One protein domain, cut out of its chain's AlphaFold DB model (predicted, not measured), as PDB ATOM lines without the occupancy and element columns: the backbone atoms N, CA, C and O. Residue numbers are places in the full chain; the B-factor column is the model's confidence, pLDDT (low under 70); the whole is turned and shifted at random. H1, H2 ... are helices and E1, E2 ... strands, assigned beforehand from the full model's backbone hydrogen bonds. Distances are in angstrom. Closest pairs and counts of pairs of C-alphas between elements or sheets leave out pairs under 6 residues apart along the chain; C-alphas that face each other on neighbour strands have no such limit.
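AT A GLANCE: This is residues 43 to 141 of the 141 residues of an uncharacterized protein of Luteimicrobium xylanilyticum (UniProt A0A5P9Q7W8). A narrow, twisted three-stranded sheet has two helices over one face; links 102 to 110 and 121 to 135 extend the whole at opposite ends. The printed part has 99 residues, mixed in class, in the order H1, H2, E1, E2, E3; the strands make a meander, each the antiparallel neighbour of the one before. It is loose, radius of gyration of the C-alphas 16.3 A, spanning 56 by 22 by 17 A.

IN THESE COORDINATES: Find C-alpha 43 at (2.275, 5.101, -36.027), where H1, residues 43 to 64, begins its 31.2 A. Then come H2, 71 to 80, E1, 92 to 101, E2, 111 to 120, and E3, 136 to 140, ending at (-1.055, -6.277, -45.367).

HOW THE PARTS SIT: H1, slantwise to the strands, and H2, along them, are on the same face. H1 touches H2 with residues 58 to 62 alone, closest C-alphas 58 and 78, 5.2 A. Within hydrogen-bond range are N 94 and O 117, 2.9 A, N 118 and O 138, 3.0 A, and every helical O i to N i+4 pair.

THE WHOLE: The printed part has no cut; links H2 to E1 and E2 to E3 are long. Look for pLDDT under 70 at, among others, 62 to 72.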
ATOM      1  N   GLY A  43       2.871   5.012 -34.699       84.25
ATOM      2  CA  GLY A  43       2.275   5.101 -36.027       84.25
ATOM      3  C   GLY A  43       2.219   3.761 -36.755       84.25
ATOM      4  O   GLY A  43       1.204   3.471 -37.376       84.25
ATOM      5  N   ASP A  44       3.227   2.895 -36.610       85.44
ATOM      6  CA  ASP A  44       3.254   1.586 -37.278       85.44
ATOM      7  C   ASP A  44       2.204   0.656 -36.672       85.44
ATOM      8  O   ASP A  44       1.452  -0.032 -37.371       85.44
ATOM      9  N   ARG A  45       2.091   0.665 -35.338       86.31
ATOM     10  CA  ARG A  45       1.042  -0.094 -34.646       86.31
ATOM     11  C   ARG A  45      -0.352   0.427 -34.994       86.31
ATOM     12  O   ARG A  45      -1.304  -0.353 -35.031       86.31
ATOM     13  N   LEU A  46      -0.493   1.735 -35.204       87.56
ATOM     14  CA  LEU A  46      -1.749   2.343 -35.630       87.56
ATOM     15  C   LEU A  46      -2.095   1.964 -37.076       87.56
ATOM     16  O   LEU A  46      -3.211   1.502 -37.298       87.56
ATOM     17  N   ALA A  47      -1.140   2.054 -38.005       87.19
ATOM     18  CA  ALA A  47      -1.303   1.651 -39.399       87.19
ATOM     19  C   ALA A  47      -1.736   0.179 -39.518       87.19
ATOM     20  O   ALA A  47      -2.693  -0.117 -40.227       87.19
ATOM     21  N   ARG A  48      -1.125  -0.738 -38.749       88.00
ATOM     22  CA  ARG A  48      -1.533  -2.161 -38.691       88.00
ATOM     23  C   ARG A  48      -2.986  -2.348 -38.263       88.00
ATOM     24  O   ARG A  48      -3.750  -2.992 -38.968       88.00
ATOM     25  N   ARG A  49      -3.396  -1.722 -37.156       88.75
ATOM     26  CA  ARG A  49      -4.793  -1.799 -36.686       88.75
ATOM     27  C   ARG A  49      -5.786  -1.206 -37.684       88.75
ATOM     28  O   ARG A  49      -6.939  -1.627 -37.728       88.75
ATOM     29  N   LEU A  50      -5.375  -0.175 -38.417       89.44
ATOM     30  CA  LEU A  50      -6.190   0.430 -39.461       89.44
ATOM     31  C   LEU A  50      -6.349  -0.515 -40.653       89.44
ATOM     32  O   LEU A  50      -7.478  -0.714 -41.090       89.44
ATOM     33  N   ALA A  51      -5.265  -1.150 -41.105       87.44
ATOM     34  CA  ALA A  51      -5.312  -2.160 -42.160       87.44
ATOM     35  C   ALA A  51      -6.245  -3.325 -41.787       87.44
ATOM     36  O   ALA A  51      -7.124  -3.665 -42.574       87.44
ATOM     37  N   ASP A  52      -6.144  -3.853 -40.561       88.19
ATOM     38  CA  ASP A  52      -7.026  -4.927 -40.075       88.19
ATOM     39  C   ASP A  52      -8.510  -4.527 -40.137       88.19
ATOM     40  O   ASP A  52      -9.363  -5.305 -40.560       88.19
ATOM     41  N   ARG A  53      -8.840  -3.289 -39.744       88.31
ATOM     42  CA  ARG A  53     -10.224  -2.794 -39.793       88.31
ATOM     43  C   ARG A  53     -10.741  -2.598 -41.210       88.31
ATOM     44  O   ARG A  53     -11.918  -2.855 -41.440       88.31
ATOM     45  N   VAL A  54      -9.892  -2.168 -42.144       86.94
ATOM     46  CA  VAL A  54     -10.262  -2.082 -43.564       86.94
ATOM     47  C   VAL A  54     -10.596  -3.474 -44.105       86.94
ATOM     48  O   VAL A  54     -11.635  -3.633 -44.740       86.94
ATOM     49  N   VAL A  55      -9.784  -4.492 -43.793       86.19
ATOM     50  CA  VAL A  55     -10.050  -5.885 -44.200       86.19
ATOM     51  C   VAL A  55     -11.390  -6.382 -43.647       86.19
ATOM     52  O   VAL A  55     -12.199  -6.924 -44.398       86.19
ATOM     53  N   VAL A  56     -11.666  -6.145 -42.360       86.38
ATOM     54  CA  VAL A  56     -12.962  -6.497 -41.748       86.38
ATOM     55  C   VAL A  56     -14.117  -5.753 -42.425       86.38
ATOM     56  O   VAL A  56     -15.129  -6.364 -42.749       86.38
ATOM     57  N   GLY A  57     -13.956  -4.458 -42.709       82.38
ATOM     58  CA  GLY A  57     -14.976  -3.656 -43.385       82.38
ATOM     59  C   GLY A  57     -15.299  -4.140 -44.803       82.38
ATOM     60  O   GLY A  57     -16.461  -4.101 -45.205       82.38
ATOM     61  N   ILE A  58     -14.298  -4.628 -45.543       81.25
ATOM     62  CA  ILE A  58     -14.482  -5.252 -46.862       81.25
ATOM     63  C   ILE A  58     -15.274  -6.558 -46.720       81.25
ATOM     64  O   ILE A  58     -16.261  -6.751 -47.429       81.25
ATOM     65  N   ALA A  59     -14.886  -7.425 -45.780       78.75
ATOM     66  CA  ALA A  59     -15.570  -8.697 -45.540       78.75
ATOM     67  C   ALA A  59     -17.041  -8.501 -45.126       78.75
ATOM     68  O   ALA A  59     -17.934  -9.151 -45.673       78.75
ATOM     69  N   ASP A  60     -17.306  -7.559 -44.218       78.75
ATOM     70  CA  ASP A  60     -18.663  -7.216 -43.784       78.75
ATOM     71  C   ASP A  60     -19.500  -6.640 -44.934       78.75
ATOM     72  O   ASP A  60     -20.684  -6.956 -45.054       78.75
ATOM     73  N   GLY A  61     -18.888  -5.823 -45.801       71.19
ATOM     74  CA  GLY A  61     -19.533  -5.277 -46.997       71.19
ATOM     75  C   GLY A  61     -20.079  -6.378 -47.904       71.19
ATOM     76  O   GLY A  61     -21.261  -6.352 -48.251       71.19
ATOM     77  N   VAL A  62     -19.253  -7.391 -48.187       69.81
ATOM     78  CA  VAL A  62     -19.643  -8.563 -48.987       69.81
ATOM     79  C   VAL A  62     -20.782  -9.350 -48.326       69.81
ATOM     80  O   VAL A  62     -21.699  -9.789 -49.014       69.81
ATOM     81  N   ALA A  63     -20.776  -9.501 -46.998       63.72
ATOM     82  CA  ALA A  63     -21.812 -10.246 -46.279       63.72
ATOM     83  C   ALA A  63     -23.175  -9.524 -46.222       63.72
ATOM     84  O   ALA A  63     -24.215 -10.175 -46.105       63.72
ATOM     85  N   THR A  64     -23.193  -8.186 -46.276       60.81
ATOM     86  CA  THR A  64     -24.434  -7.402 -46.133       60.81
ATOM     87  C   THR A  64     -25.320  -7.352 -47.377       60.81
ATOM     88  O   THR A  64     -26.534  -7.168 -47.237       60.81
ATOM     89  N   ASP A  65     -24.776  -7.543 -48.579       60.75
ATOM     90  CA  ASP A  65     -25.570  -7.549 -49.810       60.75
ATOM     91  C   ASP A  65     -26.201  -8.932 -50.044       60.75
ATOM     92  O   ASP A  65     -25.814  -9.709 -50.907       60.75
ATOM     93  N   GLY A  66     -27.239  -9.245 -49.263       53.28
ATOM     94  CA  GLY A  66     -28.019 -10.491 -49.341       53.28
ATOM     95  C   GLY A  66     -28.891 -10.652 -50.598       53.28
ATOM     96  O   GLY A  66     -29.868 -11.403 -50.579       53.28
ATOM     97  N   ARG A  67     -28.597  -9.929 -51.686       56.44
ATOM     98  CA  ARG A  67     -29.192 -10.186 -53.006       56.44
ATOM     99  C   ARG A  67     -28.346 -11.249 -53.700       56.44
ATOM    100  O   ARG A  67     -27.147 -11.307 -53.473       56.44
ATOM    101  N   ALA A  68     -28.952 -12.065 -54.563       54.06
ATOM    102  CA  ALA A  68     -28.222 -12.987 -55.436       54.06
ATOM    103  C   ALA A  68     -27.377 -12.190 -56.451       54.06
ATOM    104  O   ALA A  68     -27.766 -12.006 -57.602       54.06
ATOM    105  N   ALA A  69     -26.271 -11.630 -55.976       61.56
ATOM    106  CA  ALA A  69     -25.257 -10.939 -56.740       61.56
ATOM    107  C   ALA A  69     -24.039 -11.854 -56.830       61.56
ATOM    108  O   ALA A  69     -23.750 -12.626 -55.916       61.56
ATOM    109  N   ASP A  70     -23.350 -11.779 -57.959       69.50
ATOM    110  CA  ASP A  70     -22.111 -12.511 -58.162       69.50
ATOM    111  C   ASP A  70     -21.071 -12.080 -57.113       69.50
ATOM    112  O   ASP A  70     -20.902 -10.878 -56.885       69.50
ATOM    113  N   ALA A  71     -20.389 -13.026 -56.459       66.19
ATOM    114  CA  ALA A  71     -19.416 -12.705 -55.414       66.19
ATOM    115  C   ALA A  71     -18.283 -11.839 -55.963       66.19
ATOM    116  O   ALA A  71     -17.765 -10.994 -55.234       66.19
ATOM    117  N   GLU A  72     -17.945 -11.998 -57.247       68.75
ATOM    118  CA  GLU A  72     -16.959 -11.160 -57.934       68.75
ATOM    119  C   GLU A  72     -17.380  -9.688 -57.896       68.75
ATOM    120  O   GLU A  72     -16.604  -8.814 -57.507       68.75
ATOM    121  N   ARG A  73     -18.654  -9.414 -58.193       74.00
ATOM    122  CA  ARG A  73     -19.215  -8.064 -58.151       74.00
ATOM    123  C   ARG A  73     -19.237  -7.503 -56.728       74.00
ATOM    124  O   ARG A  73     -18.873  -6.345 -56.543       74.00
ATOM    125  N   LEU A  74     -19.629  -8.299 -55.731       70.88
ATOM    126  CA  LEU A  74     -19.669  -7.857 -54.328       70.88
ATOM    127  C   LEU A  74     -18.275  -7.534 -53.788       70.88
ATOM    128  O   LEU A  74     -18.074  -6.503 -53.147       70.88
ATOM    129  N   ALA A  75     -17.292  -8.382 -54.084       70.75
ATOM    130  CA  ALA A  75     -15.909  -8.139 -53.708       70.75
ATOM    131  C   ALA A  75     -15.325  -6.924 -54.438       70.75
ATOM    132  O   ALA A  75     -14.601  -6.133 -53.833       70.75
ATOM    133  N   GLN A  76     -15.662  -6.728 -55.716       76.19
ATOM    134  CA  GLN A  76     -15.238  -5.551 -56.469       76.19
ATOM    135  C   GLN A  76     -15.855  -4.260 -55.912       76.19
ATOM    136  O   GLN A  76     -15.155  -3.259 -55.760       76.19
ATOM    137  N   GLU A  77     -17.138  -4.268 -55.553       76.88
ATOM    138  CA  GLU A  77     -17.806  -3.119 -54.929       76.88
ATOM    139  C   GLU A  77     -17.190  -2.801 -53.557       76.88
ATOM    140  O   GLU A  77     -16.832  -1.650 -53.292       76.88
ATOM    141  N   ALA A  78     -16.963  -3.825 -52.729       71.38
ATOM    142  CA  ALA A  78     -16.356  -3.673 -51.409       71.38
ATOM    143  C   ALA A  78     -14.891  -3.194 -51.463       71.38
ATOM    144  O   ALA A  78     -14.458  -2.460 -50.578       71.38
ATOM    145  N   THR A  79     -14.129  -3.572 -52.495       77.62
ATOM    146  CA  THR A  79     -12.726  -3.146 -52.677       77.62
ATOM    147  C   THR A  79     -12.587  -1.784 -53.358       77.62
ATOM    148  O   THR A  79     -11.619  -1.078 -53.089       77.62
ATOM    149  N   THR A  80     -13.543  -1.385 -54.206       80.38
ATOM    150  CA  THR A  80     -13.528  -0.081 -54.904       80.38
ATOM    151  C   THR A  80     -13.947   1.064 -53.983       80.38
ATOM    152  O   THR A  80     -13.428   2.174 -54.094       80.38
ATOM    153  N   ALA A  81     -14.878   0.803 -53.063       78.12
ATOM    154  CA  ALA A  81     -15.341   1.772 -52.074       78.12
ATOM    155  C   ALA A  81     -15.352   1.145 -50.667       78.12
ATOM    156  O   ALA A  81     -16.423   0.953 -50.081       78.12
ATOM    157  N   PRO A  82     -14.174   0.806 -50.114       78.81
ATOM    158  CA  PRO A  82     -14.090   0.193 -48.799       78.81
ATOM    159  C   PRO A  82     -14.590   1.166 -47.731       78.81
ATOM    160  O   PRO A  82     -14.347   2.373 -47.796       78.81
ATOM    161  N   ARG A  83     -15.267   0.641 -46.705       80.06
ATOM    162  CA  ARG A  83     -15.590   1.433 -45.512       80.06
ATOM    163  C   ARG A  83     -14.303   1.697 -44.739       80.06
ATOM    164  O   ARG A  83     -13.764   0.797 -44.096       80.06
ATOM    165  N   LEU A  84     -13.805   2.924 -44.832       84.25
ATOM    166  CA  LEU A  84     -12.575   3.338 -44.169       84.25
ATOM    167  C   LEU A  84     -12.843   3.737 -42.707       84.25
ATOM    168  O   LEU A  84     -13.919   4.249 -42.398       84.25
ATOM    169  N   PRO A  85     -11.890   3.508 -41.788       83.62
ATOM    170  CA  PRO A  85     -11.984   4.015 -40.423       83.62
ATOM    171  C   PRO A  85     -11.894   5.551 -40.364       83.62
ATOM    172  O   PRO A  85     -10.918   6.135 -40.833       83.62
ATOM    173  N   ASP A  86     -12.865   6.195 -39.708       83.12
ATOM    174  CA  ASP A  86     -12.940   7.664 -39.579       83.12
ATOM    175  C   ASP A  86     -12.166   8.234 -38.372       83.12
ATOM    176  O   ASP A  86     -12.134   9.442 -38.139       83.12
ATOM    177  N   ASP A  87     -11.549   7.381 -37.552       80.56
ATOM    178  CA  ASP A  87     -10.885   7.789 -36.310       80.56
ATOM    179  C   ASP A  87      -9.489   8.397 -36.517       80.56
ATOM    180  O   ASP A  87      -8.925   8.984 -35.588       80.56
ATOM    181  N   VAL A  88      -8.941   8.283 -37.729       81.81
ATOM    182  CA  VAL A  88      -7.680   8.908 -38.146       81.81
ATOM    183  C   VAL A  88      -7.906   9.613 -39.490       81.81
ATOM    184  O   VAL A  88      -7.646   9.026 -40.539       81.81
ATOM    185  N   PRO A  89      -8.416  10.861 -39.484       81.81
ATOM    186  CA  PRO A  89      -8.911  11.537 -40.690       81.81
ATOM    187  C   PRO A  89      -7.814  11.910 -41.694       81.81
ATOM    188  O   PRO A  89      -8.105  12.266 -42.831       81.81
ATOM    189  N   ASP A  90      -6.556  11.867 -41.272       86.12
ATOM    190  CA  ASP A  90      -5.384  12.174 -42.080       86.12
ATOM    191  C   ASP A  90      -4.569  10.927 -42.462       86.12
ATOM    192  O   ASP A  90      -3.490  11.057 -43.035       86.12
ATOM    193  N   ALA A  91      -5.072   9.724 -42.168       87.19
ATOM    194  CA  ALA A  91      -4.500   8.494 -42.704       87.19
ATOM    195  C   ALA A  91      -4.859   8.333 -44.188       87.19
ATOM    196  O   ALA A  91      -5.979   8.622 -44.611       87.19
ATOM    197  N   THR A  92      -3.905   7.838 -44.971       91.31
ATOM    198  CA  THR A  92      -4.113   7.484 -46.380       91.31
ATOM    199  C   THR A  92      -4.237   5.971 -46.507       91.31
ATOM    200  O   THR A  92      -3.473   5.234 -45.883       91.31
ATOM    201  N   TYR A  93      -5.186   5.513 -47.325       90.44
ATOM    202  CA  TYR A  93      -5.492   4.099 -47.526       90.44
ATOM    203  C   TYR A  93      -5.427   3.755 -49.010       90.44
ATOM    204  O   TYR A  93      -5.974   4.478 -49.841       90.44
ATOM    205  N   GLU A  94      -4.810   2.626 -49.330       90.50
ATOM    206  CA  GLU A  94      -4.784   2.058 -50.673       90.50
ATOM    207  C   GLU A  94      -5.159   0.577 -50.581       90.50
ATOM    208  O   GLU A  94      -4.514  -0.191 -49.868       90.50
ATOM    209  N   VAL A  95      -6.228   0.186 -51.278       87.81
ATOM    210  CA  VAL A  95      -6.685  -1.205 -51.373       87.81
ATOM    211  C   VAL A  95      -6.517  -1.657 -52.816       87.81
ATOM    212  O   VAL A  95      -7.074  -1.052 -53.729       87.81
ATOM    213  N   THR A  96      -5.741  -2.715 -53.028       85.81
ATOM    214  CA  THR A  96      -5.434  -3.248 -54.358       85.81
ATOM    215  C   THR A  96      -5.837  -4.717 -54.433       85.81
ATOM    216  O   THR A  96      -5.210  -5.537 -53.762       85.81
ATOM    217  N   PRO A  97      -6.844  -5.096 -55.237       83.12
ATOM    218  CA  PRO A  97      -7.122  -6.504 -55.499       83.12
ATOM    219  C   PRO A  97      -5.962  -7.125 -56.291       83.12
ATOM    220  O   PRO A  97      -5.466  -6.534 -57.251       83.12
ATOM    221  N   LEU A  98      -5.515  -8.308 -55.874       85.19
ATOM    222  CA  LEU A  98      -4.392  -9.036 -56.468       85.19
ATOM    223  C   LEU A  98      -4.862 -10.187 -57.352       85.19
ATOM    224  O   LEU A  98      -4.378 -10.344 -58.473       85.19
ATOM    225  N   ALA A  99      -5.773 -11.010 -56.836       83.75
ATOM    226  CA  ALA A  99      -6.237 -12.205 -57.520       83.75
ATOM    227  C   ALA A  99      -7.651 -12.586 -57.083       83.75
ATOM    228  O   ALA A  99      -8.094 -12.271 -55.979       83.75
ATOM    229  N   TRP A 100      -8.335 -13.303 -57.965       81.19
ATOM    230  CA  TRP A 100      -9.620 -13.930 -57.702       81.19
ATOM    231  C   TRP A 100      -9.503 -15.434 -57.923       81.19
ATOM    232  O   TRP A 100      -8.842 -15.876 -58.866       81.19
ATOM    233  N   SER A 101     -10.153 -16.227 -57.075       82.44
ATOM    234  CA  SER A 101     -10.235 -17.675 -57.257       82.44
ATOM    235  C   SER A 101     -11.553 -18.250 -56.745       82.44
ATOM    236  O   SER A 101     -12.165 -17.716 -55.824       82.44
ATOM    237  N   GLY A 102     -11.977 -19.367 -57.339       72.56
ATOM    238  CA  GLY A 102     -13.248 -20.019 -57.020       72.56
ATOM    239  C   GLY A 102     -14.455 -19.337 -57.665       72.56
ATOM    240  O   GLY A 102     -14.346 -18.276 -58.287       72.56
ATOM    241  N   ARG A 103     -15.613 -19.983 -57.548       68.81
ATOM    242  CA  ARG A 103     -16.889 -19.459 -58.035       68.81
ATOM    243  C   ARG A 103     -17.866 -19.267 -56.889       68.81
ATOM    244  O   ARG A 103     -17.806 -19.939 -55.862       68.81
ATOM    245  N   THR A 104     -18.802 -18.355 -57.100       66.94
ATOM    246  CA  THR A 104     -19.865 -18.009 -56.151       66.94
ATOM    247  C   THR A 104     -20.769 -19.205 -55.814       66.94
ATOM    248  O   THR A 104     -21.362 -19.243 -54.740       66.94
ATOM    249  N   ASP A 105     -20.863 -20.185 -56.720       69.81
ATOM    250  CA  ASP A 105     -21.647 -21.419 -56.598       69.81
ATOM    251  C   ASP A 105     -20.836 -22.641 -56.124       69.81
ATOM    252  O   ASP A 105     -21.409 -23.717 -55.942       69.81
ATOM    253  N   ASP A 106     -19.522 -22.503 -55.911       74.19
ATOM    254  CA  ASP A 106     -18.681 -23.594 -55.411       74.19
ATOM    255  C   ASP A 106     -18.851 -23.776 -53.893       74.19
ATOM    256  O   ASP A 106     -19.001 -22.814 -53.140       74.19
ATOM    257  N   ALA A 107     -18.767 -25.022 -53.413       69.62
ATOM    258  CA  ALA A 107     -18.895 -25.340 -51.986       69.62
ATOM    259  C   ALA A 107     -17.803 -24.684 -51.114       69.62
ATOM    260  O   ALA A 107     -18.046 -24.384 -49.946       69.62
ATOM    261  N   ASP A 108     -16.622 -24.445 -51.693       71.06
ATOM    262  CA  ASP A 108     -15.496 -23.753 -51.051       71.06
ATOM    263  C   ASP A 108     -15.593 -22.218 -51.142       71.06
ATOM    264  O   ASP A 108     -14.780 -21.513 -50.533       71.06
ATOM    265  N   GLY A 109     -16.582 -21.717 -51.892       69.56
ATOM    266  CA  GLY A 109     -16.834 -20.306 -52.145       69.56
ATOM    267  C   GLY A 109     -15.794 -19.626 -53.036       69.56
ATOM    268  O   GLY A 109     -14.773 -20.193 -53.432       69.56
ATOM    269  N   ALA A 110     -16.063 -18.358 -53.327       75.00
ATOM    270  CA  ALA A 110     -15.123 -17.480 -53.998       75.00
ATOM    271  C   ALA A 110     -14.168 -16.790 -53.011       75.00
ATOM    272  O   ALA A 110     -14.517 -16.539 -51.856       75.00
ATOM    273  N   ARG A 111     -12.961 -16.461 -53.476       78.75
ATOM    274  CA  ARG A 111     -11.896 -15.822 -52.695       78.75
ATOM    275  C   ARG A 111     -11.275 -14.679 -53.484       78.75
ATOM    276  O   ARG A 111     -10.998 -14.822 -54.675       78.75
ATOM    277  N   VAL A 112     -10.999 -13.583 -52.783       79.00
ATOM    278  CA  VAL A 112     -10.240 -12.444 -53.297       79.00
ATOM    279  C   VAL A 112      -8.978 -12.264 -52.466       79.00
ATOM    280  O   VAL A 112      -9.050 -12.134 -51.245       79.00
ATOM    281  N   ASP A 113      -7.838 -12.239 -53.140       84.88
ATOM    282  CA  ASP A 113      -6.573 -11.820 -52.552       84.88
ATOM    283  C   ASP A 113      -6.436 -10.316 -52.773       84.88
ATOM    284  O   ASP A 113      -6.687  -9.817 -53.875       84.88
ATOM    285  N   LEU A 114      -6.038  -9.573 -51.746       85.38
ATOM    286  CA  LEU A 114      -5.931  -8.119 -51.803       85.38
ATOM    287  C   LEU A 114      -4.741  -7.629 -50.986       85.38
ATOM    288  O   LEU A 114      -4.300  -8.277 -50.050       85.38
ATOM    289  N   THR A 115      -4.214  -6.465 -51.344       89.81
ATOM    290  CA  THR A 115      -3.235  -5.730 -50.547       89.81
ATOM    291  C   THR A 115      -3.894  -4.495 -49.958       89.81
ATOM    292  O   THR A 115      -4.545  -3.745 -50.680       89.81
ATOM    293  N   VAL A 116      -3.684  -4.249 -48.666       88.06
ATOM    294  CA  VAL A 116      -4.068  -3.001 -47.995       88.06
ATOM    295  C   VAL A 116      -2.807  -2.290 -47.530       88.06
ATOM    296  O   VAL A 116      -2.076  -2.802 -46.680       88.06
ATOM    297  N   ALA A 117      -2.548  -1.103 -48.070       89.50
ATOM    298  CA  ALA A 117      -1.523  -0.201 -47.572       89.50
ATOM    299  C   ALA A 117      -2.165   0.948 -46.790       89.50
ATOM    300  O   ALA A 117      -3.160   1.531 -47.220       89.50
ATOM    301  N   VAL A 118      -1.591   1.262 -45.629       91.44
ATOM    302  CA  VAL A 118      -2.022   2.385 -44.793       91.44
ATOM    303  C   VAL A 118      -0.809   3.219 -44.431       91.44
ATOM    304  O   VAL A 118       0.171   2.679 -43.913       91.44
ATOM    305  N   ASP A 119      -0.900   4.523 -44.670       92.31
ATOM    306  CA  ASP A 119       0.085   5.514 -44.243       92.31
ATOM    307  C   ASP A 119      -0.541   6.453 -43.209       92.31
ATOM    308  O   ASP A 119      -1.612   7.024 -43.426       92.31
ATOM    309  N   VAL A 120       0.115   6.578 -42.058       89.06
ATOM    310  CA  VAL A 120      -0.291   7.459 -40.967       89.06
ATOM    311  C   VAL A 120       0.770   8.548 -40.820       89.06
ATOM    312  O   VAL A 120       1.889   8.251 -40.384       89.06
ATOM    313  N   PRO A 121       0.445   9.823 -41.095       86.00
ATOM    314  CA  PRO A 121       1.415  10.895 -40.944       86.00
ATOM    315  C   PRO A 121       1.715  11.147 -39.465       86.00
ATOM    316  O   PRO A 121       0.855  10.997 -38.595       86.00
ATOM    317  N   GLY A 122       2.942  11.555 -39.153       82.25
ATOM    318  CA  GLY A 122       3.312  11.932 -37.790       82.25
ATOM    319  C   GLY A 122       2.671  13.256 -37.382       82.25
ATOM    320  O   GLY A 122       2.562  14.174 -38.193       82.25
ATOM    321  N   THR A 123       2.294  13.385 -36.112       79.56
ATOM    322  CA  THR A 123       1.828  14.655 -35.544       79.56
ATOM    323  C   THR A 123       2.676  15.015 -34.333       79.56
ATOM    324  O   THR A 123       2.933  14.198 -33.443       79.56
ATOM    325  N   SER A 124       3.146  16.258 -34.292       66.31
ATOM    326  CA  SER A 124       3.846  16.787 -33.127       66.31
ATOM    327  C   SER A 124       2.840  17.367 -32.132       66.31
ATOM    328  O   SER A 124       1.832  17.962 -32.511       66.31
ATOM    329  N   ALA A 125       3.140  17.253 -30.835       59.28
ATOM    330  CA  ALA A 125       2.363  17.882 -29.758       59.28
ATOM    331  C   ALA A 125       2.436  19.429 -29.764       59.28
ATOM    332  O   ALA A 125       2.030  20.069 -28.799       59.28
ATOM    333  N   ALA A 126       2.968  20.049 -30.827       54.25
ATOM    334  CA  ALA A 126       3.051  21.502 -30.962       54.25
ATOM    335  C   ALA A 126       1.667  22.159 -31.137       54.25
ATOM    336  O   ALA A 126       1.517  23.354 -30.890       54.25
ATOM    337  N   ALA A 127       0.642  21.383 -31.503       47.66
ATOM    338  CA  ALA A 127      -0.748  21.797 -31.375       47.66
ATOM    339  C   ALA A 127      -1.213  21.540 -29.932       47.66
ATOM    340  O   ALA A 127      -1.300  20.393 -29.506       47.66
ATOM    341  N   VAL A 128      -1.533  22.616 -29.210       52.28
ATOM    342  CA  VAL A 128      -1.823  22.740 -27.762       52.28
ATOM    343  C   VAL A 128      -2.817  21.708 -27.169       52.28
ATOM    344  O   VAL A 128      -2.935  21.604 -25.952       52.28
ATOM    345  N   PHE A 129      -3.488  20.889 -27.988       58.28
ATOM    346  CA  PHE A 129      -4.469  19.883 -27.557       58.28
ATOM    347  C   PHE A 129      -4.360  18.511 -28.264       58.28
ATOM    348  O   PHE A 129      -5.207  17.645 -28.046       58.28
ATOM    349  N   GLY A 130      -3.340  18.275 -29.102       57.28
ATOM    350  CA  GLY A 130      -3.181  17.025 -29.860       57.28
ATOM    351  C   GLY A 130      -2.242  16.019 -29.186       57.28
ATOM    352  O   GLY A 130      -1.125  16.367 -28.804       57.28
ATOM    353  N   LYS A 131      -2.650  14.745 -29.076       67.06
ATOM    354  CA  LYS A 131      -1.710  13.660 -28.736       67.06
ATOM    355  C   LYS A 131      -0.665  13.555 -29.846       67.06
ATOM    356  O   LYS A 131      -1.032  13.414 -31.010       67.06
ATOM    357  N   SER A 132       0.616  13.598 -29.480       75.62
ATOM    358  CA  SER A 132       1.683  13.310 -30.440       75.62
ATOM    359  C   SER A 132       1.592  11.865 -30.928       75.62
ATOM    360  O   SER A 132       1.270  10.950 -30.159       75.62
ATOM    361  N   ARG A 133       1.899  11.656 -32.205       83.25
ATOM    362  CA  ARG A 133       2.055  10.325 -32.791       83.25
ATOM    363  C   ARG A 133       3.235  10.315 -33.747       83.25
ATOM    364  O   ARG A 133       3.483  11.306 -34.437       83.25
ATOM    365  N   SER A 134       3.967   9.210 -33.786       85.12
ATOM    366  CA  SER A 134       4.974   9.019 -34.822       85.12
ATOM    367  C   SER A 134       4.281   8.774 -36.161       85.12
ATOM    368  O   SER A 134       3.151   8.285 -36.200       85.12
ATOM    369  N   ALA A 135       4.963   9.109 -37.255       86.56
ATOM    370  CA  ALA A 135       4.565   8.579 -38.551       86.56
ATOM    371  C   ALA A 135       4.713   7.052 -38.535       86.56
ATOM    372  O   ALA A 135       5.503   6.517 -37.747       86.56
ATOM    373  N   GLY A 136       3.962   6.368 -39.386       89.31
ATOM    374  CA  GLY A 136       4.130   4.939 -39.592       89.31
ATOM    375  C   GLY A 136       3.288   4.426 -40.741       89.31
ATOM    376  O   GLY A 136       2.305   5.054 -41.133       89.31
ATOM    377  N   SER A 137       3.684   3.285 -41.283       88.31
ATOM    378  CA  SER A 137       2.995   2.684 -42.418       88.31
ATOM    379  C   SER A 137       2.998   1.167 -42.337       88.31
ATOM    380  O   SER A 137       3.819   0.537 -41.668       88.31
ATOM    381  N   THR A 138       2.021   0.556 -42.995       93.00
ATOM    382  CA  THR A 138       1.934  -0.897 -43.100       93.00
ATOM    383  C   THR A 138       1.453  -1.299 -44.479       93.00
ATOM    384  O   THR A 138       0.746  -0.546 -45.150       93.00
ATOM    385  N   ARG A 139       1.788  -2.529 -44.858       89.81
ATOM    386  CA  ARG A 139       1.190  -3.234 -45.985       89.81
ATOM    387  C   ARG A 139       0.784  -4.627 -45.516       89.81
ATOM    388  O   ARG A 139       1.626  -5.345 -44.980       89.81
ATOM    389  N   ALA A 140      -0.490  -4.964 -45.669       84.56
ATOM    390  CA  ALA A 140      -1.055  -6.277 -45.367       84.56
ATOM    391  C   ALA A 140      -1.512  -6.947 -46.668       84.56
ATOM    392  O   ALA A 140      -1.992  -6.249 -47.561       84.56
ATOM    393  N   CYS A 141      -1.340  -8.265 -46.748       82.38
ATOM    394  CA  CYS A 141      -1.784  -9.119 -47.846       82.38
ATOM    395  C   CYS A 141      -2.598 -10.281 -47.280       82.38
ATOM    396  O   CYS A 141      -2.262 -10.704 -46.145       82.38
TER     397      CYS A 141